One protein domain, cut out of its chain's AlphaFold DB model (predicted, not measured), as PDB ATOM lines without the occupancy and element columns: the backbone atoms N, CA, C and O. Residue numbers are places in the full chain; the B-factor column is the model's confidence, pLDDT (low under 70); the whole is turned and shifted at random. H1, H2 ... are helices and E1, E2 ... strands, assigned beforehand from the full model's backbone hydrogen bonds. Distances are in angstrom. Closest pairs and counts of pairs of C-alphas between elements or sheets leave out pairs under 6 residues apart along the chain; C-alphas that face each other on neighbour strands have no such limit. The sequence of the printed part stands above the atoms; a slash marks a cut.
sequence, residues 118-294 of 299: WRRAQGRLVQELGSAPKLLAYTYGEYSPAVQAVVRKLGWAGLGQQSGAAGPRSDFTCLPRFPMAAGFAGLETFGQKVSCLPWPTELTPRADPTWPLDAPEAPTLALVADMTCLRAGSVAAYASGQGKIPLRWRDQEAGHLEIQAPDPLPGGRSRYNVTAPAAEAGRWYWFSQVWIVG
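Overview. This is residues 118 to 294 of the 299 residues of the protein "NodB homology domain-containing protein" of bacterium DOLJORAL78_65_58 (UniProt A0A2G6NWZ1). Two sheets lie face to face as a sandwich, the strongly twisted five-stranded sheet E3, E10, E9, E5, E6 on the three-stranded sheet E4, E8, E7, with their strands crossed; at one side a small strand-helix-strand piece, E1, H2, E2, lies away from the sandwich, and H1 lies farther out. E6 runs on into E7, from the larger sheet to the smaller, and two long stretches have no named element: residues 160 to 186, which link E2 to H3, and residues 199 to 219, which link E3 of the larger sheet to E4 of the smaller. The printed part has 177 residues, with three named helices and ten named strands in the order H1 E1 H2 E2 H3 E3 E4 E5 E6 E7 E8 E9 E10; the class is mixed, helices and strands, with under half of the residues in named elements. The larger sheet is mixed, E4, E8, E7 is antiparallel and the pair E1, E2 is parallel. The whole is compact, with a radius of gyration of the C-alphas of 17.3 A and spans of 53 by 43 by 36 A.

Along the chain. H1, residues 118 to 129, begins at C-alpha 118 (49.197, 1.461, -50.464) and is 16.1 A long. E1 is residues 135 to 137, H2 is residues 145 to 154, 14.3 A long, and E2 is residues 157 to 159. H3, residues 187 to 194, is 10.5 A long, and E3, residues 196 to 198, follows it. E4 is residues 220 to 224, 13.5 A long, and begins at C-alpha 220 (37.469, -25.287, -34.410). E5 is residues 236 to 239, E6 residues 243 to 245, E7 residues 247 to 251 and E8 residues 256 to 260, 13.8 A long. The longest strands are E9, residues 268 to 277, 29.7 A, and E10, residues 284 to 293, 27.9 A, which ends at C-alpha 293 (33.485, -12.613, -32.870).

Arrangement. In the larger sheet E9 and E10 form a hairpin, antiparallel at 165 degrees, with N 289 and O 272 at 2.9 A, within hydrogen-bond range. E5 is antiparallel to E9 at 171 degrees, with N 238 and O 273 at 2.8 A. The hairpin of E5 and E6 has N 245 and O 237 at 2.9 A. At the other edge E3 is parallel to E10, with N 197 and O 284 at 2.7 A. In the smaller sheet E8 is antiparallel to E4, with N 223 and O 257 at 2.8 A, and forms a hairpin with E7, with N 248 and O 258 at 2.8 A. The sandwich's facing parts are 10.1 A centre to centre, their best planes 15 degrees apart and their strands at 42 degrees. Between the sheets, the closest C-alphas of E5 and E7, those of Ala 237 and Leu 247, are 6.6 A apart. E6 runs on into E7 across a break of 1 residue, at 29 degrees. Residues 210 to 211 pair, parallel, with residues 292 to 293 of E10. H3 is not on either sheet of the sandwich. E1, H2 and E2 form a strand-helix-strand unit, two parallel neighbour strands with a helix between them in the chain, and its crossover is right-handed. N 159 and O 136 are 2.7 A apart. The closest C-alphas of H2 and E2, those of Val 151 and Ala 157, are 6.6 A apart. H1 is apart from H2 and E2. In H1, H2 and H3 every O i to N i+4 pair is within hydrogen-bond range.

Size, cuts and confidence. The two C-alphas farthest apart, those of Gln 127 and Gly 233, are 53.4 A apart. The printed part has no cut. The long links are E2 to H3, E3 to E4 and E4 to E5. The mean pLDDT of the printed part is 87.7, and residues 183 to 184 and 294 are under 70.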
ATOM      1  N   TRP A 118      47.951   2.053 -50.946       85.88
ATOM      2  CA  TRP A 118      49.197   1.461 -50.464       85.88
ATOM      3  C   TRP A 118      50.332   1.651 -51.468       85.88
ATOM      4  O   TRP A 118      51.426   2.066 -51.082       85.88
ATOM      5  N   ARG A 119      50.098   1.426 -52.768       87.50
ATOM      6  CA  ARG A 119      51.116   1.669 -53.807       87.50
ATOM      7  C   ARG A 119      51.546   3.130 -53.856       87.50
ATOM      8  O   ARG A 119      52.737   3.400 -54.011       87.50
ATOM      9  N   ARG A 120      50.604   4.062 -53.709       85.56
ATOM     10  CA  ARG A 120      50.882   5.500 -53.663       85.56
ATOM     11  C   ARG A 120      51.731   5.863 -52.444       85.56
ATOM     12  O   ARG A 120      52.755   6.526 -52.609       85.56
ATOM     13  N   ALA A 121      51.353   5.392 -51.255       83.00
ATOM     14  CA  ALA A 121      52.108   5.606 -50.021       83.00
ATOM     15  C   ALA A 121      53.530   5.027 -50.122       83.00
ATOM     16  O   ALA A 121      54.506   5.720 -49.840       83.00
ATOM     17  N   GLN A 122      53.664   3.799 -50.631       87.50
ATOM     18  CA  GLN A 122      54.958   3.163 -50.889       87.50
ATOM     19  C   GLN A 122      55.810   3.975 -51.866       87.50
ATOM     20  O   GLN A 122      56.998   4.182 -51.626       87.50
ATOM     21  N   GLY A 123      55.215   4.441 -52.968       86.81
ATOM     22  CA  GLY A 123      55.898   5.276 -53.953       86.81
ATOM     23  C   GLY A 123      56.435   6.561 -53.330       86.81
ATOM     24  O   GLY A 123      57.579   6.932 -53.590       86.81
ATOM     25  N   ARG A 124      55.654   7.196 -52.449       86.38
ATOM     26  CA  ARG A 124      56.079   8.399 -51.731       86.38
ATOM     27  C   ARG A 124      57.242   8.125 -50.778       86.38
ATOM     28  O   ARG A 124      58.221   8.863 -50.809       86.38
ATOM     29  N   LEU A 125      57.182   7.042 -50.001       80.31
ATOM     30  CA  LEU A 125      58.275   6.647 -49.108       80.31
ATOM     31  C   LEU A 125      59.567   6.356 -49.881       80.31
ATOM     32  O   LEU A 125      60.635   6.787 -49.465       80.31
ATOM     33  N   VAL A 126      59.488   5.680 -51.031       91.69
ATOM     34  CA  VAL A 126      60.665   5.440 -51.888       91.69
ATOM     35  C   VAL A 126      61.232   6.748 -52.442       91.69
ATOM     36  O   VAL A 126      62.448   6.900 -52.489       91.69
ATOM     37  N   GLN A 127      60.381   7.697 -52.840       90.06
ATOM     38  CA  GLN A 127      60.832   9.009 -53.317       90.06
ATOM     39  C   GLN A 127      61.567   9.802 -52.231       90.06
ATOM     40  O   GLN A 127      62.571  10.442 -52.527       90.06
ATOM     41  N   GLU A 128      61.078   9.766 -50.991       93.50
ATOM     42  CA  GLU A 128      61.641  10.554 -49.889       93.50
ATOM     43  C   GLU A 128      62.842   9.877 -49.214       93.50
ATOM     44  O   GLU A 128      63.771  10.559 -48.789       93.50
ATOM     45  N   LEU A 129      62.847   8.545 -49.131       90.38
ATOM     46  CA  LEU A 129      63.840   7.770 -48.376       90.38
ATOM     47  C   LEU A 129      64.813   6.990 -49.277       90.38
ATOM     48  O   LEU A 129      65.696   6.291 -48.782       90.38
ATOM     49  N   GLY A 130      64.632   7.037 -50.601       92.81
ATOM     50  CA  GLY A 130      65.388   6.264 -51.596       92.81
ATOM     51  C   GLY A 130      65.003   4.780 -51.667       92.81
ATOM     52  O   GLY A 130      65.128   4.147 -52.714       92.81
ATOM     53  N   SER A 131      64.496   4.210 -50.575       88.50
ATOM     54  CA  SER A 131      63.945   2.858 -50.524       88.50
ATOM     55  C   SER A 131      62.911   2.745 -49.409       88.50
ATOM     56  O   SER A 131      62.963   3.475 -48.424       88.50
ATOM     57  N   ALA A 132      61.975   1.810 -49.552       81.44
ATOM     58  CA  ALA A 132      61.028   1.477 -48.500       81.44
ATOM     59  C   ALA A 132      60.746  -0.030 -48.529       81.44
ATOM     60  O   ALA A 132      60.573  -0.600 -49.615       81.44
ATOM     61  N   PRO A 133      60.699  -0.701 -47.370       83.31
ATOM     62  CA  PRO A 133      60.349  -2.109 -47.317       83.31
ATOM     63  C   PRO A 133      58.873  -2.294 -47.692       83.31
ATOM     64  O   PRO A 133      58.028  -1.461 -47.382       83.31
ATOM     65  N   LYS A 134      58.560  -3.393 -48.378       90.50
ATOM     66  CA  LYS A 134      57.199  -3.743 -48.811       90.50
ATOM     67  C   LYS A 134      56.428  -4.406 -47.666       90.50
ATOM     68  O   LYS A 134      56.215  -5.620 -47.667       90.50
ATOM     69  N   LEU A 135      56.100  -3.610 -46.653       84.38
ATOM     70  CA  LEU A 135      55.463  -4.050 -45.415       84.38
ATOM     71  C   LEU A 135      54.181  -3.259 -45.165       84.38
ATOM     72  O   LEU A 135      54.145  -2.050 -45.375       84.38
ATOM     73  N   LEU A 136      53.159  -3.935 -44.654       85.88
ATOM     74  CA  LEU A 136      51.903  -3.334 -44.229       85.88
ATOM     75  C   LEU A 136      51.628  -3.715 -42.777       85.88
ATOM     76  O   LEU A 136      51.484  -4.892 -42.460       85.88
ATOM     77  N   ALA A 137      51.523  -2.734 -41.884       80.12
ATOM     78  CA  ALA A 137      50.976  -2.968 -40.555       80.12
ATOM     79  C   ALA A 137      49.460  -2.800 -40.610       80.12
ATOM     80  O   ALA A 137      48.979  -1.713 -40.917       80.12
ATOM     81  N   TYR A 138      48.717  -3.868 -40.323       79.62
ATOM     82  CA  TYR A 138      47.264  -3.782 -40.321       79.62
ATOM     83  C   TYR A 138      46.780  -2.907 -39.171       79.62
ATOM     84  O   TYR A 138      47.305  -2.988 -38.053       79.62
ATOM     85  N   THR A 139      45.749  -2.109 -39.430       72.31
ATOM     86  CA  THR A 139      45.066  -1.324 -38.404       72.31
ATOM     87  C   THR A 139      44.536  -2.276 -37.322       72.31
ATOM     88  O   THR A 139      43.945  -3.308 -37.632       72.31
ATOM     89  N   TYR A 140      44.870  -2.009 -36.054       71.06
ATOM     90  CA  TYR A 140      44.623  -2.893 -34.885       71.06
ATOM     91  C   TYR A 140      45.206  -4.315 -34.996       71.06
ATOM     92  O   TYR A 140      44.948  -5.186 -34.162       71.06
ATOM     93  N   GLY A 141      46.028  -4.559 -36.017       75.62
ATOM     94  CA  GLY A 141      46.534  -5.876 -36.364       75.62
ATOM     95  C   GLY A 141      45.461  -6.855 -36.838       75.62
ATOM     96  O   GLY A 141      45.650  -8.059 -36.642       75.62
ATOM     97  N   GLU A 142      44.353  -6.360 -37.390       81.12
ATOM     98  CA  GLU A 142      43.225  -7.151 -37.896       81.12
ATOM     99  C   GLU A 142      43.255  -7.246 -39.419       81.12
ATOM    100  O   GLU A 142      43.609  -6.299 -40.110       81.12
ATOM    101  N   TYR A 143      42.913  -8.412 -39.951       82.44
ATOM    102  CA  TYR A 143      42.968  -8.698 -41.379       82.44
ATOM    103  C   TYR A 143      41.826  -9.636 -41.756       82.44
ATOM    104  O   TYR A 143      41.303 -10.353 -40.912       82.44
ATOM    105  N   SER A 144      41.484  -9.677 -43.038       81.69
ATOM    106  CA  SER A 144      40.545 -10.641 -43.614       81.69
ATOM    107  C   SER A 144      41.220 -11.424 -44.747       81.69
ATOM    108  O   SER A 144      42.230 -10.954 -45.292       81.69
ATOM    109  N   PRO A 145      40.673 -12.580 -45.169       84.06
ATOM    110  CA  PRO A 145      41.187 -13.301 -46.337       84.06
ATOM    111  C   PRO A 145      41.265 -12.428 -47.600       84.06
ATOM    112  O   PRO A 145      42.224 -12.525 -48.369       84.06
ATOM    113  N   ALA A 146      40.297 -11.524 -47.776       80.44
ATOM    114  CA  ALA A 146      40.261 -10.525 -48.841       80.44
ATOM    115  C   ALA A 146      41.477  -9.582 -48.811       80.44
ATOM    116  O   ALA A 146      42.201  -9.451 -49.800       80.44
ATOM    117  N   VAL A 147      41.754  -8.969 -47.659       82.25
ATOM    118  CA  VAL A 147      42.912  -8.082 -47.467       82.25
ATOM    119  C   VAL A 147      44.232  -8.840 -47.651       82.25
ATOM    120  O   VAL A 147      45.141  -8.360 -48.335       82.25
ATOM    121  N   GLN A 148      44.329 -10.060 -47.118       87.75
ATOM    122  CA  GLN A 148      45.506 -10.913 -47.300       87.75
ATOM    123  C   GLN A 148      45.744 -11.265 -48.774       87.75
ATOM    124  O   GLN A 148      46.899 -11.375 -49.194       87.75
ATOM    125  N   ALA A 149      44.688 -11.429 -49.578       88.81
ATOM    126  CA  ALA A 149      44.817 -11.669 -51.013       88.81
ATOM    127  C   ALA A 149      45.477 -10.481 -51.736       88.81
ATOM    128  O   ALA A 149      46.346 -10.701 -52.583       88.81
ATOM    129  N   VAL A 150      45.150  -9.240 -51.355       88.81
ATOM    130  CA  VAL A 150      45.801  -8.031 -51.892       88.81
ATOM    131  C   VAL A 150      47.278  -7.983 -51.491       88.81
ATOM    132  O   VAL A 150      48.144  -7.820 -52.350       88.81
ATOM    133  N   VAL A 151      47.597  -8.204 -50.212       90.75
ATOM    134  CA  VAL A 151      48.991  -8.232 -49.720       90.75
ATOM    135  C   VAL A 151      49.818  -9.300 -50.441       90.75
ATOM    136  O   VAL A 151      50.939  -9.035 -50.882       90.75
ATOM    137  N   ARG A 152      49.235 -10.488 -50.647       92.81
ATOM    138  CA  ARG A 152      49.855 -11.583 -51.403       92.81
ATOM    139  C   ARG A 152      50.092 -11.203 -52.862       92.81
ATOM    140  O   ARG A 152      51.200 -11.394 -53.355       92.81
ATOM    141  N   LYS A 153      49.091 -10.625 -53.536       93.25
ATOM    142  CA  LYS A 153      49.195 -10.131 -54.922       93.25
ATOM    143  C   LYS A 153      50.319  -9.104 -55.074       93.25
ATOM    144  O   LYS A 153      51.018  -9.094 -56.083       93.25
ATOM    145  N   LEU A 154      50.506  -8.249 -54.071       90.69
ATOM    146  CA  LEU A 154      51.551  -7.232 -54.059       90.69
ATOM    147  C   LEU A 154      52.959  -7.790 -53.803       90.69
ATOM    148  O   LEU A 154      53.946  -7.102 -54.085       90.69
ATOM    149  N   GLY A 155      53.067  -9.015 -53.277       92.81
ATOM    150  CA  GLY A 155      54.324  -9.576 -52.784       92.81
ATOM    151  C   GLY A 155      54.852  -8.823 -51.560       92.81
ATOM    152  O   GLY A 155      56.061  -8.654 -51.414       92.81
ATOM    153  N   TRP A 156      53.947  -8.277 -50.747       93.44
ATOM    154  CA  TRP A 156      54.267  -7.568 -49.507       93.44
ATOM    155  C   TRP A 156      54.102  -8.511 -48.314       93.44
ATOM    156  O   TRP A 156      53.490  -9.572 -48.439       93.44
ATOM    157  N   ALA A 157      54.615  -8.111 -47.150       89.62
ATOM    158  CA  ALA A 157      54.298  -8.788 -45.894       89.62
ATOM    159  C   ALA A 157      53.345  -7.948 -45.033       89.62
ATOM    160  O   ALA A 157      53.501  -6.732 -44.923       89.62
ATOM    161  N   GLY A 158      52.367  -8.606 -44.414       88.00
ATOM    162  CA  GLY A 158      51.401  -8.004 -43.498       88.00
ATOM    163  C   GLY A 158      51.772  -8.274 -42.041       88.00
ATOM    164  O   GLY A 158      52.214  -9.373 -41.713       88.00
ATOM    165  N   LEU A 159      51.581  -7.301 -41.151       83.50
ATOM    166  CA  LEU A 159      51.857  -7.405 -39.715       83.50
ATOM    167  C   LEU A 159      50.541  -7.350 -38.931       83.50
ATOM    168  O   LEU A 159      49.924  -6.289 -38.807       83.50
ATOM    169  N   GLY A 160      50.132  -8.487 -38.370       84.81
ATOM    170  CA  GLY A 160      48.952  -8.592 -37.507       84.81
ATOM    171  C   GLY A 160      49.260  -8.286 -36.039       84.81
ATOM    172  O   GLY A 160      50.333  -7.775 -35.707       84.81
ATOM    173  N   GLN A 161      48.315  -8.596 -35.150       81.00
ATOM    174  CA  GLN A 161      48.469  -8.489 -33.686       81.00
ATOM    175  C   GLN A 161      47.976  -9.759 -32.966       81.00
ATOM    176  O   GLN A 161      47.345  -9.733 -31.907       81.00
ATOM    177  N   GLN A 162      48.232 -10.905 -33.580       87.06
ATOM    178  CA  GLN A 162      48.184 -12.219 -32.960       87.06
ATOM    179  C   GLN A 162      49.553 -12.513 -32.342       87.06
ATOM    180  O   GLN A 162      50.579 -12.384 -33.010       87.06
ATOM    181  N   SER A 163      49.571 -12.878 -31.062       87.75
ATOM    182  CA  SER A 163      50.803 -13.148 -30.317       87.75
ATOM    183  C   SER A 163      51.570 -14.343 -30.894       87.75
ATOM    184  O   SER A 163      50.980 -15.341 -31.303       87.75
ATOM    185  N   GLY A 164      52.898 -14.260 -30.907       87.19
ATOM    186  CA  GLY A 164      53.773 -15.346 -31.347       87.19
ATOM    187  C   GLY A 164      55.052 -14.847 -32.006       87.19
ATOM    188  O   GLY A 164      55.201 -13.655 -32.280       87.19
ATOM    189  N   ALA A 165      55.963 -15.777 -32.271       85.38
ATOM    190  CA  ALA A 165      57.175 -15.515 -33.035       85.38
ATOM    191  C   ALA A 165      56.957 -15.785 -34.528       85.38
ATOM    192  O   ALA A 165      56.217 -16.691 -34.919       85.38
ATOM    193  N   ALA A 166      57.629 -14.991 -35.358       84.06
ATOM    194  CA  ALA A 166      57.723 -15.211 -36.793       84.06
ATOM    195  C   ALA A 166      58.939 -16.092 -37.122       84.06
ATOM    196  O   ALA A 166      59.963 -16.037 -36.441       84.06
ATOM    197  N   GLY A 167      58.840 -16.884 -38.185       80.69
ATOM    198  CA  GLY A 167      59.933 -17.690 -38.722       80.69
ATOM    199  C   GLY A 167      59.807 -17.880 -40.236       80.69
ATOM    200  O   GLY A 167      58.848 -17.397 -40.835       80.69
ATOM    201  N   PRO A 168      60.731 -18.623 -40.873       79.50
ATOM    202  CA  PRO A 168      60.748 -18.804 -42.331       79.50
ATOM    203  C   PRO A 168      59.468 -19.420 -42.918       79.50
ATOM    204  O   PRO A 168      59.198 -19.268 -44.103       79.50
ATOM    205  N   ARG A 169      58.691 -20.116 -42.082       82.38
ATOM    206  CA  ARG A 169      57.472 -20.858 -42.438       82.38
ATOM    207  C   ARG A 169      56.183 -20.177 -41.953       82.38
ATOM    208  O   ARG A 169      55.113 -20.785 -41.925       82.38
ATOM    209  N   SER A 170      56.284 -18.923 -41.512       85.56
ATOM    210  CA  SER A 170      55.121 -18.114 -41.145       85.56
ATOM    211  C   SER A 170      54.323 -17.703 -42.379       85.56
ATOM    212  O   SER A 170      54.876 -17.522 -43.460       85.56
ATOM    213  N   ASP A 171      53.021 -17.482 -42.207       88.19
ATOM    214  CA  ASP A 171      52.236 -16.775 -43.214       88.19
ATOM    215  C   ASP A 171      52.661 -15.296 -43.244       88.19
ATOM    216  O   ASP A 171      52.311 -14.508 -42.363       88.19
ATOM    217  N   PHE A 172      53.437 -14.921 -44.262       89.19
ATOM    218  CA  PHE A 172      53.939 -13.556 -44.438       89.19
ATOM    219  C   PHE A 172      52.838 -12.537 -44.715       89.19
ATOM    220  O   PHE A 172      53.068 -11.345 -44.546       89.19
ATOM    221  N   THR A 173      51.629 -12.966 -45.077       91.81
ATOM    222  CA  THR A 173      50.500 -12.039 -45.170       91.81
ATOM    223  C   THR A 173      49.967 -11.645 -43.793       91.81
ATOM    224  O   THR A 173      49.182 -10.713 -43.708       91.81
ATOM    225  N   CYS A 174      50.375 -12.299 -42.703       89.50
ATOM    226  CA  CYS A 174      49.943 -11.969 -41.344       89.50
ATOM    227  C   CYS A 174      50.990 -12.408 -40.301       89.50
ATOM    228  O   CYS A 174      50.776 -13.295 -39.465       89.50
ATOM    229  N   LEU A 175      52.153 -11.763 -40.316       87.50
ATOM    230  CA  LEU A 175      53.198 -12.009 -39.328       87.50
ATOM    231  C   LEU A 175      52.704 -11.651 -37.912       87.50
ATOM    232  O   LEU A 175      52.084 -10.595 -37.729       87.50
ATOM    233  N   PRO A 176      52.946 -12.525 -36.915       89.19
ATOM    234  CA  PRO A 176      52.512 -12.304 -35.542       89.19
ATOM    235  C   PRO A 176      53.309 -11.186 -34.867       89.19
ATOM    236  O   PRO A 176      54.484 -10.964 -35.169       89.19
ATOM    237  N   ARG A 177      52.672 -10.505 -33.913       86.06
ATOM    238  CA  ARG A 177      53.304  -9.512 -33.037       86.06
ATOM    239  C   ARG A 177      52.701  -9.591 -31.646       86.06
ATOM    240  O   ARG A 177      51.496  -9.785 -31.488       86.06
ATOM    241  N   PHE A 178      53.532  -9.365 -30.634       81.62
ATOM    242  CA  PHE A 178      53.049  -9.160 -29.275       81.62
ATOM    243  C   PHE A 178      52.690  -7.688 -29.057       81.62
ATOM    244  O   PHE A 178      53.536  -6.826 -29.304       81.62
ATOM    245  N   PRO A 179      51.494  -7.372 -28.535       75.62
ATOM    246  CA  PRO A 179      51.237  -6.037 -28.024       75.62
ATOM    247  C   PRO A 179      52.107  -5.792 -26.782       75.62
ATOM    248  O   PRO A 179      52.188  -6.637 -25.880       75.62
ATOM    249  N   MET A 180      52.758  -4.632 -26.742       75.31
ATOM    250  CA  MET A 180      53.598  -4.169 -25.632       75.31
ATOM    251  C   MET A 180      53.011  -2.879 -25.056       75.31
ATOM    252  O   MET A 180      53.593  -1.808 -25.172       75.31
ATOM    253  N   ALA A 181      51.815  -2.990 -24.475       70.50
ATOM    254  CA  ALA A 181      51.084  -1.873 -23.886       70.50
ATOM    255  C   ALA A 181      50.438  -2.282 -22.554       70.50
ATOM    256  O   ALA A 181      50.051  -3.440 -22.381       70.50
ATOM    257  N   ALA A 182      50.303  -1.325 -21.631       73.50
ATOM    258  CA  ALA A 182      49.651  -1.499 -20.330       73.50
ATOM    259  C   ALA A 182      50.122  -2.773 -19.585       73.50
ATOM    260  O   ALA A 182      51.320  -3.050 -19.513       73.50
ATOM    261  N   GLY A 183      49.184  -3.576 -19.065       65.38
ATOM    262  CA  GLY A 183      49.459  -4.814 -18.324       65.38
ATOM    263  C   GLY A 183      50.197  -5.906 -19.114       65.38
ATOM    264  O   GLY A 183      50.593  -6.910 -18.534       65.38
ATOM    265  N   PHE A 184      50.426  -5.720 -20.418       62.38
ATOM    266  CA  PHE A 184      51.185  -6.651 -21.252       62.38
ATOM    267  C   PHE A 184      52.678  -6.294 -21.359       62.38
ATOM    268  O   PHE A 184      53.410  -7.009 -22.038       62.38
ATOM    269  N   ALA A 185      53.146  -5.202 -20.749       70.44
ATOM    270  CA  ALA A 185      54.531  -4.734 -20.886       70.44
ATOM    271  C   ALA A 185      55.454  -5.093 -19.703       70.44
ATOM    272  O   ALA A 185      56.626  -4.724 -19.713       70.44
ATOM    273  N   GLY A 186      54.951  -5.808 -18.689       78.00
ATOM    274  CA  GLY A 186      55.729  -6.172 -17.500       78.00
ATOM    275  C   GLY A 186      56.912  -7.095 -17.819       78.00
ATOM    276  O   GLY A 186      56.805  -7.961 -18.687       78.00
ATOM    277  N   LEU A 187      58.025  -6.938 -17.093       85.06
ATOM    278  CA  LEU A 187      59.303  -7.609 -17.382       85.06
ATOM    279  C   LEU A 187      59.208  -9.143 -17.417       85.06
ATOM    280  O   LEU A 187      59.810  -9.773 -18.282       85.06
ATOM    281  N   GLU A 188      58.417  -9.744 -16.529       81.56
ATOM    282  CA  GLU A 188      58.176 -11.192 -16.528       81.56
ATOM    283  C   GLU A 188      57.529 -11.649 -17.846       81.56
ATOM    284  O   GLU A 188      58.044 -12.526 -18.543       81.56
ATOM    285  N   THR A 189      56.441 -10.985 -18.249       79.81
ATOM    286  CA  THR A 189      55.758 -11.275 -19.517       79.81
ATOM    287  C   THR A 189      56.617 -10.923 -20.731       79.81
ATOM    288  O   THR A 189      56.507 -11.564 -21.771       79.81
ATOM    289  N   PHE A 190      57.505  -9.932 -20.623       78.69
ATOM    290  CA  PHE A 190      58.458  -9.593 -21.675       78.69
ATOM    291  C   PHE A 190      59.474 -10.713 -21.890       78.69
ATOM    292  O   PHE A 190      59.625 -11.165 -23.024       78.69
ATOM    293  N   GLY A 191      60.103 -11.207 -20.814       80.12
ATOM    294  CA  GLY A 191      61.018 -12.350 -20.866       80.12
ATOM    295  C   GLY A 191      60.351 -13.567 -21.503       80.12
ATOM    296  O   GLY A 191      60.942 -14.252 -22.332       80.12
ATOM    297  N   GLN A 192      59.066 -13.757 -21.208       80.81
ATOM    298  CA  GLN A 192      58.264 -14.776 -21.858       80.81
ATOM    299  C   GLN A 192      58.113 -14.576 -23.379       80.81
ATOM    300  O   GLN A 192      58.296 -15.496 -24.176       80.81
ATOM    301  N   LYS A 193      57.794 -13.362 -23.813       84.06
ATOM    302  CA  LYS A 193      57.574 -13.054 -25.231       84.06
ATOM    303  C   LYS A 193      58.847 -13.172 -26.063       84.06
ATOM    304  O   LYS A 193      58.792 -13.707 -27.166       84.06
ATOM    305  N   VAL A 194      59.986 -12.702 -25.558       83.31
ATOM    306  CA  VAL A 194      61.248 -12.717 -26.323       83.31
ATOM    307  C   VAL A 194      61.893 -14.100 -26.407       83.31
ATOM    308  O   VAL A 194      62.665 -14.351 -27.328       83.31
ATOM    309  N   SER A 195      61.539 -15.017 -25.503       83.62
ATOM    310  CA  SER A 195      62.028 -16.403 -25.512       83.62
ATOM    311  C   SER A 195      61.199 -17.351 -26.385       83.62
ATOM    312  O   SER A 195      61.562 -18.523 -26.540       83.62
ATOM    313  N   CYS A 196      60.090 -16.876 -26.960       85.50
ATOM    314  CA  CYS A 196      59.206 -17.727 -27.746       85.50
ATOM    315  C   CYS A 196      59.789 -18.099 -29.123       85.50
ATOM    316  O   CYS A 196      60.619 -17.401 -29.710       85.50
ATOM    317  N   LEU A 197      59.331 -19.235 -29.635       87.81
ATOM    318  CA  LEU A 197      59.658 -19.813 -30.930       87.81
ATOM    319  C   LEU A 197      58.398 -19.881 -31.802       87.81
ATOM    320  O   LEU A 197      57.299 -20.079 -31.270       87.81
ATOM    321  N   PRO A 198      58.528 -19.736 -33.134       88.25
ATOM    322  CA  PRO A 198      57.402 -19.939 -34.037       88.25
ATOM    323  C   PRO A 198      56.928 -21.386 -33.923       88.25
ATOM    324  O   PRO A 198      57.755 -22.290 -33.820       88.25
ATOM    325  N   TRP A 199      55.613 -21.607 -33.953       92.44
ATOM    326  CA  TRP A 199      55.048 -22.958 -33.941       92.44
ATOM    327  C   TRP A 199      55.715 -23.851 -35.000       92.44
ATOM    328  O   TRP A 199      55.863 -23.415 -36.148       92.44
ATOM    329  N   PRO A 200      56.174 -25.063 -34.642       89.00
ATOM    330  CA  PRO A 200      57.011 -25.847 -35.529       89.00
ATOM    331  C   PRO A 200      56.109 -26.576 -36.521       89.00
ATOM    332  O   PRO A 200      55.466 -27.556 -36.178       89.00
ATOM    333  N   THR A 201      56.013 -26.066 -37.742       85.69
ATOM    334  CA  THR A 201      55.198 -26.639 -38.824       85.69
ATOM    335  C   THR A 201      55.775 -26.235 -40.179       85.69
ATOM    336  O   THR A 201      56.530 -25.262 -40.264       85.69
ATOM    337  N   GLU A 202      55.435 -26.970 -41.237       74.38
ATOM    338  CA  GLU A 202      55.852 -26.669 -42.613       74.38
ATOM    339  C   GLU A 202      55.276 -25.353 -43.146       74.38
ATOM    340  O   GLU A 202      55.967 -24.584 -43.813       74.38
ATOM    341  N   LEU A 203      54.029 -25.069 -42.791       75.19
ATOM    342  CA  LEU A 203      53.378 -23.780 -42.964       75.19
ATOM    343  C   LEU A 203      52.521 -23.557 -41.730       75.19
ATOM    344  O   LEU A 203      51.910 -24.494 -41.224       75.19
ATOM    345  N   THR A 204      52.498 -22.332 -41.224       71.62
ATOM    346  CA  THR A 204      51.611 -21.954 -40.123       71.62
ATOM    347  C   THR A 204      50.275 -21.482 -40.706       71.62
ATOM    348  O   THR A 204      50.171 -20.289 -41.008       71.62
ATOM    349  N   PRO A 205      49.276 -22.368 -40.931       71.38
ATOM    350  CA  PRO A 205      47.996 -21.942 -41.469       71.38
ATOM    351  C   PRO A 205      47.314 -21.008 -40.476       71.38
ATOM    352  O   PRO A 205      47.445 -21.144 -39.255       71.38
ATOM    353  N   ARG A 206      46.581 -20.045 -41.017       82.25
ATOM    354  CA  ARG A 206      45.751 -19.126 -40.248       82.25
ATOM    355  C   ARG A 206      44.320 -19.340 -40.691       82.25
ATOM    356  O   ARG A 206      44.051 -19.361 -41.890       82.25
ATOM    357  N   ALA A 207      43.435 -19.538 -39.726       86.38
ATOM    358  CA  ALA A 207      42.012 -19.559 -40.014       86.38
ATOM    359  C   ALA A 207      41.547 -18.142 -40.366       86.38
ATOM    360  O   ALA A 207      42.188 -17.158 -39.964       86.38
ATOM    361  N   ASP A 208      40.424 -18.057 -41.081       88.38
ATOM    362  CA  ASP A 208      39.670 -16.812 -41.178       88.38
ATOM    363  C   ASP A 208      39.415 -16.306 -39.751       88.38
ATOM    364  O   ASP A 208      38.903 -17.065 -38.927       88.38
ATOM    365  N   PRO A 209      39.846 -15.085 -39.402       87.44
ATOM    366  CA  PRO A 209      39.661 -14.592 -38.054       87.44
ATOM    367  C   PRO A 209      38.201 -14.245 -37.751       87.44
ATOM    368  O   PRO A 209      37.908 -14.008 -36.592       87.44
ATOM    369  N   THR A 210      37.277 -14.205 -38.709       83.56
ATOM    370  CA  THR A 210      35.865 -13.895 -38.429       83.56
ATOM    371  C   THR A 210      35.115 -15.079 -37.818       83.56
ATOM    372  O   THR A 210      35.326 -16.237 -38.184       83.56
ATOM    373  N   TRP A 211      34.228 -14.793 -36.861       85.38
ATOM    374  CA  TRP A 211      33.313 -15.791 -36.302       85.38
ATOM    375  C   TRP A 211      31.951 -15.163 -35.964       85.38
ATOM    376  O   TRP A 211      31.933 -14.058 -35.413       85.38
ATOM    377  N   PRO A 212      30.809 -15.820 -36.248       82.62
ATOM    378  CA  PRO A 212      29.490 -15.261 -35.936       82.62
ATOM    379  C   PRO A 212      29.266 -15.092 -34.426       82.62
ATOM    380  O   PRO A 212      29.733 -15.908 -33.629       82.62
ATOM    381  N   LEU A 213      28.543 -14.039 -34.025       77.69
ATOM    382  CA  LEU A 213      28.222 -13.781 -32.610       77.69
ATOM    383  C   LEU A 213      27.252 -14.817 -32.035       77.69
ATOM    384  O   LEU A 213      27.342 -15.177 -30.867       77.69
ATOM    385  N   ASP A 214      26.311 -15.251 -32.864       80.88
ATOM    386  CA  ASP A 214      25.223 -16.173 -32.558       80.88
ATOM    387  C   ASP A 214      25.581 -17.635 -32.863       80.88
ATOM    388  O   ASP A 214      24.727 -18.517 -32.765       80.88
ATOM    389  N   ALA A 215      26.846 -17.906 -33.209       86.94
ATOM    390  CA  ALA A 215      27.320 -19.262 -33.419       86.94
ATOM    391  C   ALA A 215      27.087 -20.095 -32.141       86.94
ATOM    392  O   ALA A 215      27.580 -19.725 -31.070       86.94
ATOM    393  N   PRO A 216      26.381 -21.237 -32.233       90.06
ATOM    394  CA  PRO A 216      26.063 -22.059 -31.065       90.06
ATOM    395  C   PRO A 216      27.305 -22.730 -30.463       90.06
ATOM    396  O   PRO A 216      27.267 -23.194 -29.327       90.06
ATOM    397  N   GLU A 217      28.402 -22.776 -31.220       95.06
ATOM    398  CA  GLU A 217      29.660 -23.405 -30.844       95.06
ATOM    399  C   GLU A 217      30.845 -22.468 -31.097       95.06
ATOM    400  O   GLU A 217      30.816 -21.574 -31.951       95.06
ATOM    401  N   ALA A 218      31.929 -22.704 -30.360       95.81
ATOM    402  CA  ALA A 218      33.200 -22.039 -30.595       95.81
ATOM    403  C   ALA A 218      33.866 -22.540 -31.891       95.81
ATOM    404  O   ALA A 218      33.664 -23.697 -32.278       95.81
ATOM    405  N   PRO A 219      34.723 -21.725 -32.534       95.75
ATOM    406  CA  PRO A 219      35.441 -22.148 -33.724       95.75
ATOM    407  C   PRO A 219      36.365 -23.323 -33.438       95.75
ATOM    408  O   PRO A 219      37.028 -23.373 -32.396       95.75
ATOM    409  N   THR A 220      36.469 -24.220 -34.411       95.62
ATOM    410  CA  THR A 220      37.469 -25.287 -34.410       95.62
ATOM    411  C   THR A 220      38.740 -24.797 -35.089       95.62
ATOM    412  O   THR A 220      38.730 -24.363 -36.240       95.62
ATOM    413  N   LEU A 221      39.861 -24.890 -34.381       95.56
ATOM    414  CA  LEU A 221      41.192 -24.616 -34.904       95.56
ATOM    415  C   LEU A 221      41.904 -25.933 -35.210       95.56
ATOM    416  O   LEU A 221      42.148 -26.733 -34.308       95.56
ATOM    417  N   ALA A 222      42.296 -26.114 -36.469       94.38
ATOM    418  CA  ALA A 222      43.174 -27.196 -36.896       94.38
ATOM    419  C   ALA A 222      44.611 -26.685 -37.057       94.38
ATOM    420  O   ALA A 222      44.847 -25.661 -37.701       94.38
ATOM    421  N   LEU A 223      45.572 -27.409 -36.488       93.50
ATOM    422  CA  LEU A 223      47.002 -27.144 -36.607       93.50
ATOM    423  C   LEU A 223      47.748 -28.411 -37.004       93.50
ATOM    424  O   LEU A 223      47.328 -29.526 -36.704       93.50
ATOM    425  N   VAL A 224      48.897 -28.211 -37.637       93.44
ATOM    426  CA  VAL A 224      49.895 -29.257 -37.855       93.44
ATOM    427  C   VAL A 224      51.128 -28.893 -37.038       93.44
ATOM    428  O   VAL A 224      51.441 -27.711 -36.862       93.44
ATOM    429  N   ALA A 225      51.787 -29.899 -36.484       92.62
ATOM    430  CA  ALA A 225      52.997 -29.775 -35.695       92.62
ATOM    431  C   ALA A 225      54.059 -30.750 -36.208       92.62
ATOM    432  O   ALA A 225      53.781 -31.915 -36.468       92.62
ATOM    433  N   ASP A 226      55.299 -30.287 -36.291       92.25
ATOM    434  CA  ASP A 226      56.464 -31.139 -36.472       92.25
ATOM    435  C   ASP A 226      56.740 -31.867 -35.152       92.25
ATOM    436  O   ASP A 226      57.264 -31.305 -34.183       92.25
ATOM    437  N   MET A 227      56.352 -33.139 -35.115       92.38
ATOM    438  CA  MET A 227      56.438 -33.977 -33.922       92.38
ATOM    439  C   MET A 227      57.872 -34.357 -33.550       92.38
ATOM    440  O   MET A 227      58.100 -34.842 -32.445       92.38
ATOM    441  N   THR A 228      58.859 -34.066 -34.403       91.31
ATOM    442  CA  THR A 228      60.275 -34.185 -34.026       91.31
ATOM    443  C   THR A 228      60.705 -33.080 -33.053       91.31
ATOM    444  O   THR A 228      61.665 -33.250 -32.302       91.31
ATOM    445  N   CYS A 229      59.966 -31.965 -33.017       86.88
ATOM    446  CA  CYS A 229      60.247 -30.807 -32.170       86.88
ATOM    447  C   CYS A 229      59.502 -30.832 -30.824       86.88
ATOM    448  O   CYS A 229      59.838 -30.067 -29.918       86.88
ATOM    449  N   LEU A 230      58.457 -31.656 -30.694       87.69
ATOM    450  CA  LEU A 230      57.435 -31.525 -29.654       87.69
ATOM    451  C   LEU A 230      57.128 -32.855 -28.965       87.69
ATOM    452  O   LEU A 230      57.195 -33.923 -29.561       87.69
ATOM    453  N   ARG A 231      56.683 -32.783 -27.707       89.56
ATOM    454  CA  ARG A 231      56.027 -33.908 -27.029       89.56
ATOM    455  C   ARG A 231      54.528 -33.640 -26.963       89.56
ATOM    456  O   ARG A 231      54.111 -32.628 -26.408       89.56
ATOM    457  N   ALA A 232      53.714 -34.563 -27.471       91.00
ATOM    458  CA  ALA A 232      52.258 -34.392 -27.539       91.00
ATOM    459  C   ALA A 232      51.628 -34.012 -26.185       91.00
ATOM    460  O   ALA A 232      50.822 -33.088 -26.107       91.00
ATOM    461  N   GLY A 233      52.055 -34.673 -25.101       92.06
ATOM    462  CA  GLY A 233      51.540 -34.436 -23.748       92.06
ATOM    463  C   GLY A 233      51.947 -33.099 -23.115       92.06
ATOM    464  O   GLY A 233      51.400 -32.737 -22.078       92.06
ATOM    465  N   SER A 234      52.890 -32.361 -23.710       93.44
ATOM    466  CA  SER A 234      53.305 -31.038 -23.226       93.44
ATOM    467  C   SER A 234      52.654 -29.880 -23.981       93.44
ATOM    468  O   SER A 234      52.932 -28.723 -23.667       93.44
ATOM    469  N   VAL A 235      51.822 -30.164 -24.987       97.25
ATOM    470  CA  VAL A 235      51.066 -29.133 -25.698       97.25
ATOM    471  C   VAL A 235      49.889 -28.686 -24.832       97.25
ATOM    472  O   VAL A 235      49.183 -29.505 -24.245       97.25
ATOM    473  N   ALA A 236      49.676 -27.376 -24.750       97.81
ATOM    474  CA  ALA A 236      48.547 -26.783 -24.048       97.81
ATOM    475  C   ALA A 236      47.849 -25.750 -24.934       97.81
ATOM    476  O   ALA A 236      48.511 -24.985 -25.637       97.81
ATOM    477  N   ALA A 237      46.519 -25.721 -24.856       98.06
ATOM    478  CA  ALA A 237      45.674 -24.761 -25.546       98.06
ATOM    479  C   ALA A 237      44.875 -23.926 -24.537       98.06
ATOM    480  O   ALA A 237      44.481 -24.421 -23.478       98.06
ATOM    481  N   TYR A 238      44.636 -22.659 -24.872       98.06
ATOM    482  CA  TYR A 238      43.892 -21.715 -24.042       98.06
ATOM    483  C   TYR A 238      42.946 -20.865 -24.886       98.06
ATOM    484  O   TYR A 238      43.332 -20.452 -25.980       98.06
ATOM    485  N   ALA A 239      41.770 -20.526 -24.354       97.69
ATOM    486  CA  ALA A 239      40.817 -19.606 -24.973       97.69
ATOM    487  C   ALA A 239      40.546 -18.370 -24.110       97.69
ATOM    488  O   ALA A 239      40.649 -18.385 -22.880       97.69
ATOM    489  N   SER A 240      40.179 -17.276 -24.777       94.19
ATOM    490  CA  SER A 240      39.728 -16.050 -24.107       94.19
ATOM    491  C   SER A 240      38.476 -16.318 -23.278       94.19
ATOM    492  O   SER A 240      37.543 -16.947 -23.758       94.19
ATOM    493  N   GLY A 241      38.476 -15.865 -22.025       93.50
ATOM    494  CA  GLY A 241      37.358 -16.066 -21.097       93.50
ATOM    495  C   GLY A 241      37.246 -17.469 -20.492       93.50
ATOM    496  O   GLY A 241      36.501 -17.629 -19.537       93.50
ATOM    497  N   GLN A 242      37.999 -18.461 -20.983       96.75
ATOM    498  CA  GLN A 242      37.824 -19.868 -20.583       96.75
ATOM    499  C   GLN A 242      39.103 -20.528 -20.037       96.75
ATOM    500  O   GLN A 242      39.068 -21.644 -19.532       96.75
ATOM    501  N   GLY A 243      40.254 -19.849 -20.095       96.56
ATOM    502  CA  GLY A 243      41.505 -20.401 -19.573       96.56
ATOM    503  C   GLY A 243      41.987 -21.584 -20.411       96.56
ATOM    504  O   GLY A 243      42.017 -21.481 -21.636       96.56
ATOM    505  N   LYS A 244      42.426 -22.673 -19.768       97.81
ATOM    506  CA  LYS A 244      42.928 -23.876 -20.455       97.81
ATOM    507  C   LYS A 244      41.761 -24.677 -21.035       97.81
ATOM    508  O   LYS A 244      40.841 -25.021 -20.302       97.81
ATOM    509  N   ILE A 245      41.844 -25.022 -22.316       98.38
ATOM    510  CA  ILE A 245      40.796 -25.741 -23.059       98.38
ATOM    511  C   ILE A 245      41.282 -27.120 -23.531       98.38
ATOM    512  O   ILE A 245      42.498 -27.348 -23.599       98.38
ATOM    513  N   PRO A 246      40.364 -28.058 -23.838       97.25
ATOM    514  CA  PRO A 246      40.730 -29.342 -24.415       97.25
ATOM    515  C   PRO A 246      41.371 -29.190 -25.799       97.25
ATOM    516  O   PRO A 246      41.121 -28.247 -26.549       97.25
ATOM    517  N   LEU A 247      42.200 -30.172 -26.135       96.94
ATOM    518  CA  LEU A 247      42.780 -30.363 -27.456       96.94
ATOM    519  C   LEU A 247      42.752 -31.851 -27.794       96.94
ATOM    520  O   LEU A 247      42.806 -32.697 -26.897       96.94
ATOM    521  N   ARG A 248      42.681 -32.171 -29.082       97.19
ATOM    522  CA  ARG A 248      42.612 -33.538 -29.589       97.19
ATOM    523  C   ARG A 248      43.618 -33.731 -30.713       97.19
ATOM    524  O   ARG A 248      43.556 -33.052 -31.731       97.19
ATOM    525  N   TRP A 249      44.490 -34.722 -30.571       96.94
ATOM    526  CA  TRP A 249      45.290 -35.208 -31.691       96.94
ATOM    527  C   TRP A 249      44.398 -36.056 -32.598       96.94
ATOM    528  O   TRP A 249      43.872 -37.085 -32.172       96.94
ATOM    529  N   ARG A 250      44.169 -35.587 -33.826       96.50
ATOM    530  CA  ARG A 250      43.459 -36.349 -34.865       96.50
ATOM    531  C   ARG A 250      44.368 -37.425 -35.446       96.50
ATOM    532  O   ARG A 250      43.913 -38.539 -35.673       96.50
ATOM    533  N   ASP A 251      45.640 -37.079 -35.595       96.50
ATOM    534  CA  ASP A 251      46.736 -37.979 -35.919       96.50
ATOM    535  C   ASP A 251      47.982 -37.461 -35.195       96.50
ATOM    536  O   ASP A 251      48.502 -36.393 -35.519       96.50
ATOM    537  N   GLN A 252      48.422 -38.168 -34.154       95.44
ATOM    538  CA  GLN A 252      49.575 -37.738 -33.366       95.44
ATOM    539  C   GLN A 252      50.896 -37.976 -34.103       95.44
ATOM    540  O   GLN A 252      51.843 -37.239 -33.860       95.44
ATOM    541  N   GLU A 253      50.983 -38.984 -34.970       94.12
ATOM    542  CA  GLU A 253      52.218 -39.302 -35.692       94.12
ATOM    543  C   GLU A 253      52.475 -38.259 -36.781       94.12
ATOM    544  O   GLU A 253      53.570 -37.706 -36.862       94.12
ATOM    545  N   ALA A 254      51.431 -37.900 -37.529       94.19
ATOM    546  CA  ALA A 254      51.482 -36.825 -38.518       94.19
ATOM    547  C   ALA A 254      51.305 -35.414 -37.910       94.19
ATOM    548  O   ALA A 254      51.325 -34.415 -38.627       94.19
ATOM    549  N   GLY A 255      51.140 -35.306 -36.588       94.94
ATOM    550  CA  GLY A 255      51.099 -34.032 -35.870       94.94
ATOM    551  C   GLY A 255      49.839 -33.189 -36.095       94.94
ATOM    552  O   GLY A 255      49.866 -31.980 -35.865       94.94
ATOM    553  N   HIS A 256      48.732 -33.795 -36.524       95.81
ATOM    554  CA  HIS A 256      47.450 -33.117 -36.704       95.81
ATOM    555  C   HIS A 256      46.729 -32.929 -35.367       95.81
ATOM    556  O   HIS A 256      46.288 -33.886 -34.720       95.81
ATOM    557  N   LEU A 257      46.560 -31.666 -34.993       95.31
ATOM    558  CA  LEU A 257      45.960 -31.206 -33.751       95.31
ATOM    559  C   LEU A 257      44.669 -30.437 -34.038       95.31
ATOM    560  O   LEU A 257      44.625 -29.582 -34.917       95.31
ATOM    561  N   GLU A 258      43.637 -30.698 -33.249       96.69
ATOM    562  CA  GLU A 258      42.365 -29.986 -33.277       96.69
ATOM    563  C   GLU A 258      42.055 -29.404 -31.898       96.69
ATOM    564  O   GLU A 258      42.257 -30.056 -30.870       96.69
ATOM    565  N   ILE A 259      41.589 -28.161 -31.871       97.50
ATOM    566  CA  ILE A 259      41.291 -27.408 -30.655       97.50
ATOM    567  C   ILE A 259      39.938 -26.731 -30.829       97.50
ATOM    568  O   ILE A 259      39.717 -26.032 -31.816       97.50
ATOM    569  N   GLN A 260      39.066 -26.880 -29.840       97.56
ATOM    570  CA  GLN A 260      37.788 -26.183 -29.772       97.56
ATOM    571  C   GLN A 260      37.525 -25.827 -28.309       97.56
ATOM    572  O   GLN A 260      37.727 -26.655 -27.415       97.56
ATOM    573  N   ALA A 261      37.141 -24.580 -28.048       97.88
ATOM    574  CA  ALA A 261      36.714 -24.181 -26.717       97.88
ATOM    575  C   ALA A 261      35.338 -24.801 -26.393       97.88
ATOM    576  O   ALA A 261      34.524 -24.950 -27.304       97.88
ATOM    577  N   PRO A 262      35.083 -25.194 -25.132       97.38
ATOM    578  CA  PRO A 262      33.820 -25.821 -24.744       97.38
ATOM    579  C   PRO A 262      32.620 -24.874 -24.852       97.38
ATOM    580  O   PRO A 262      31.538 -25.328 -25.209       97.38
ATOM    581  N   ASP A 263      32.817 -23.582 -24.584       96.75
ATOM    582  CA  ASP A 263      31.761 -22.569 -24.650       96.75
ATOM    583  C   ASP A 263      31.995 -21.600 -25.822       96.75
ATOM    584  O   ASP A 263      33.151 -21.400 -26.226       96.75
ATOM    585  N   PRO A 264      30.949 -20.934 -26.350       95.06
ATOM    586  CA  PRO A 264      31.104 -19.859 -27.324       95.06
ATOM    587  C   PRO A 264      32.102 -18.785 -26.871       95.06
ATOM    588  O   PRO A 264      32.259 -18.483 -25.683       95.06
ATOM    589  N   LEU A 265      32.808 -18.200 -27.836       92.62
ATOM    590  CA  LEU A 265      33.784 -17.156 -27.550       92.62
ATOM    591  C   LEU A 265      33.091 -15.825 -27.215       92.62
ATOM    592  O   LEU A 265      32.096 -15.485 -27.853       92.62
ATOM    593  N   PRO A 266      33.633 -15.022 -26.279       87.25
ATOM    594  CA  PRO A 266      33.140 -13.670 -26.040       87.25
ATOM    595  C   PRO A 266      33.179 -12.808 -27.309       87.25
ATOM    596  O   PRO A 266      34.137 -12.894 -28.087       87.25
ATOM    597  N   GLY A 267      32.172 -11.942 -27.463       80.31
ATOM    598  CA  GLY A 267      32.080 -10.972 -28.555       80.31
ATOM    599  C   GLY A 267      33.281 -10.022 -28.627       80.31
ATOM    600  O   GLY A 267      33.909  -9.687 -27.618       80.31
ATOM    601  N   GLY A 268      33.597  -9.567 -29.837       79.69
ATOM    602  CA  GLY A 268      34.777  -8.764 -30.131       79.69
ATOM    603  C   GLY A 268      36.034  -9.619 -30.291       79.69
ATOM    604  O   GLY A 268      36.014 -10.681 -30.909       79.69
ATOM    605  N   ARG A 269      37.167  -9.136 -29.770       82.88
ATOM    606  CA  ARG A 269      38.472  -9.774 -29.981       82.88
ATOM    607  C   ARG A 269      38.719 -10.912 -28.990       82.88
ATOM    608  O   ARG A 269      39.153 -10.690 -27.858       82.88
ATOM    609  N   SER A 270      38.559 -12.132 -29.475       91.50
ATOM    610  CA  SER A 270      38.906 -13.378 -28.800       91.50
ATOM    611  C   SER A 270      40.142 -14.026 -29.432       91.50
ATOM    612  O   SER A 270      40.651 -13.605 -30.471       91.50
ATOM    613  N   ARG A 271      40.709 -15.038 -28.771       94.25
ATOM    614  CA  ARG A 271      41.858 -15.795 -29.292       94.25
ATOM    615  C   ARG A 271      41.915 -17.203 -28.735       94.25
ATOM    616  O   ARG A 271      41.517 -17.418 -27.586       94.25
ATOM    617  N   TYR A 272      42.535 -18.085 -29.509       97.31
ATOM    618  CA  TYR A 272      43.162 -19.305 -29.020       97.31
ATOM    619  C   TYR A 272      44.673 -19.136 -28.972       97.31
ATOM    620  O   TYR A 272      45.272 -18.625 -29.915       97.31
ATOM    621  N   ASN A 273      45.287 -19.593 -27.886       96.25
ATOM    622  CA  ASN A 273      46.733 -19.701 -27.743       96.25
ATOM    623  C   ASN A 273      47.113 -21.172 -27.631       96.25
ATOM    624  O   ASN A 273      46.508 -21.892 -26.843       96.25
ATOM    625  N   VAL A 274      48.138 -21.588 -28.362       96.38
ATOM    626  CA  VAL A 274      48.699 -22.936 -28.320       96.38
ATOM    627  C   VAL A 274      50.180 -22.816 -28.023       96.38
ATOM    628  O   VAL A 274      50.902 -22.074 -28.691       96.38
ATOM    629  N   THR A 275      50.626 -23.513 -26.988       95.56
ATOM    630  CA  THR A 275      51.998 -23.415 -26.492       95.56
ATOM    631  C   THR A 275      52.567 -24.786 -26.195       95.56
ATOM    632  O   THR A 275      51.833 -25.674 -25.755       95.56
ATOM    633  N   ALA A 276      53.875 -24.939 -26.364       94.44
ATOM    634  CA  ALA A 276      54.589 -26.141 -25.960       94.44
ATOM    635  C   ALA A 276      56.048 -25.813 -25.612       94.44
ATOM    636  O   ALA A 276      56.650 -24.994 -26.305       94.44
ATOM    637  N   PRO A 277      56.643 -26.433 -24.581       91.50
ATOM    638  CA  PRO A 277      58.058 -26.247 -24.285       91.50
ATOM    639  C   PRO A 277      58.923 -26.734 -25.454       91.50
ATOM    640  O   PRO A 277      58.608 -27.741 -26.092       91.50
ATOM    641  N   ALA A 278      60.013 -26.021 -25.723       86.81
ATOM    642  CA  ALA A 278      61.035 -26.469 -26.657       86.81
ATOM    643  C   ALA A 278      62.067 -27.353 -25.941       86.81
ATOM    644  O   ALA A 278      62.132 -27.388 -24.713       86.81
ATOM    645  N   ALA A 279      62.889 -28.071 -26.712       83.75
ATOM    646  CA  ALA A 279      63.988 -28.862 -26.155       83.75
ATOM    647  C   ALA A 279      65.047 -27.984 -25.460       83.75
ATOM    648  O   ALA A 279      65.673 -28.406 -24.489       83.75
ATOM    649  N   GLU A 280      65.235 -26.757 -25.951       81.94
ATOM    650  CA  GLU A 280      66.107 -25.760 -25.338       81.94
ATOM    651  C   GLU A 280      65.458 -25.180 -24.072       81.94
ATOM    652  O   GLU A 280      64.314 -24.715 -24.091       81.94
ATOM    653  N   ALA A 281      66.199 -25.200 -22.962       82.56
ATOM    654  CA  ALA A 281      65.705 -24.749 -21.668       82.56
ATOM    655  C   ALA A 281      65.282 -23.270 -21.702       82.56
ATOM    656  O   ALA A 281      65.994 -22.414 -22.219       82.56
ATOM    657  N   GLY A 282      64.121 -22.968 -21.115       82.31
ATOM    658  CA  GLY A 282      63.597 -21.601 -21.036       82.31
ATOM    659  C   GLY A 282      62.946 -21.083 -22.321       82.31
ATOM    660  O   GLY A 282      62.596 -19.907 -22.377       82.31
ATOM    661  N   ARG A 283      62.750 -21.938 -23.333       86.62
ATOM    662  CA  ARG A 283      62.092 -21.584 -24.597       86.62
ATOM    663  C   ARG A 283      60.838 -22.410 -24.840       86.62
ATOM    664  O   ARG A 283      60.688 -23.524 -24.339       86.62
ATOM    665  N   TRP A 284      59.927 -21.862 -25.633       90.88
ATOM    666  CA  TRP A 284      58.676 -22.528 -25.986       90.88
ATOM    667  C   TRP A 284      58.153 -22.072 -27.332       90.88
ATOM    668  O   TRP A 284      58.291 -20.918 -27.728       90.88
ATOM    669  N   TYR A 285      57.486 -22.991 -28.004       92.94
ATOM    670  CA  TYR A 285      56.703 -22.735 -29.192       92.94
ATOM    671  C   TYR A 285      55.413 -22.008 -28.832       92.94
ATOM    672  O   TYR A 285      54.776 -22.319 -27.821       92.94
ATOM    673  N   TRP A 286      55.027 -21.046 -29.668       92.06
ATOM    674  CA  TRP A 286      53.817 -20.257 -29.486       92.06
ATOM    675  C   TRP A 286      53.076 -20.074 -30.809       92.06
ATOM    676  O   TRP A 286      53.638 -19.600 -31.798       92.06
ATOM    677  N   PHE A 287      51.781 -20.365 -30.790       94.06
ATOM    678  CA  PHE A 287      50.830 -20.003 -31.831       94.06
ATOM    679  C   PHE A 287      49.629 -19.290 -31.208       94.06
ATOM    680  O   PHE A 287      49.092 -19.743 -30.200       94.06
ATOM    681  N   SER A 288      49.166 -18.210 -31.833       93.88
ATOM    682  CA  SER A 288      47.860 -17.622 -31.524       93.88
ATOM    683  C   SER A 288      47.015 -17.513 -32.779       93.88
ATOM    684  O   SER A 288      47.484 -16.945 -33.764       93.88
ATOM    685  N   GLN A 289      45.766 -17.969 -32.713       94.88
ATOM    686  CA  GLN A 289      44.713 -17.589 -33.654       94.88
ATOM    687  C   GLN A 289      43.848 -16.522 -32.990       94.88
ATOM    688  O   GLN A 289      43.421 -16.703 -31.851       94.88
ATOM    689  N   VAL A 290      43.605 -15.415 -33.685       91.62
ATOM    690  CA  VAL A 290      42.641 -14.396 -33.255       91.62
ATOM    691  C   VAL A 290      41.297 -14.706 -33.898       91.62
ATOM    692  O   VAL A 290      41.251 -15.142 -35.047       91.62
ATOM    693  N   TRP A 291      40.235 -14.474 -33.136       90.88
ATOM    694  CA  TRP A 291      38.854 -14.551 -33.579       90.88
ATOM    695  C   TRP A 291      38.192 -13.202 -33.306       90.88
ATOM    696  O   TRP A 291      38.223 -12.716 -32.176       90.88
ATOM    697  N   ILE A 292      37.628 -12.589 -34.331       84.69
ATOM    698  CA  ILE A 292      36.815 -11.389 -34.272       84.69
ATOM    699  C   ILE A 292      35.363 -11.866 -34.294       84.69
ATOM    700  O   ILE A 292      34.797 -12.171 -35.341       84.69
ATOM    701  N   VAL A 293      34.804 -12.022 -33.096       83.31
ATOM    702  CA  VAL A 293      33.485 -12.613 -32.870       83.31
ATOM    703  C   VAL A 293      32.425 -11.526 -32.970       83.31
ATOM    704  O   VAL A 293      32.475 -10.540 -32.233       83.31
ATOM    705  N   GLY A 294      31.458 -11.695 -33.866       65.06
ATOM    706  CA  GLY A 294      30.357 -10.747 -34.028       65.06
ATOM    707  C   GLY A 294      30.724  -9.420 -34.683       65.06
ATOM    708  O   GLY A 294      29.893  -8.515 -34.715       65.06
TER     709      GLY A 294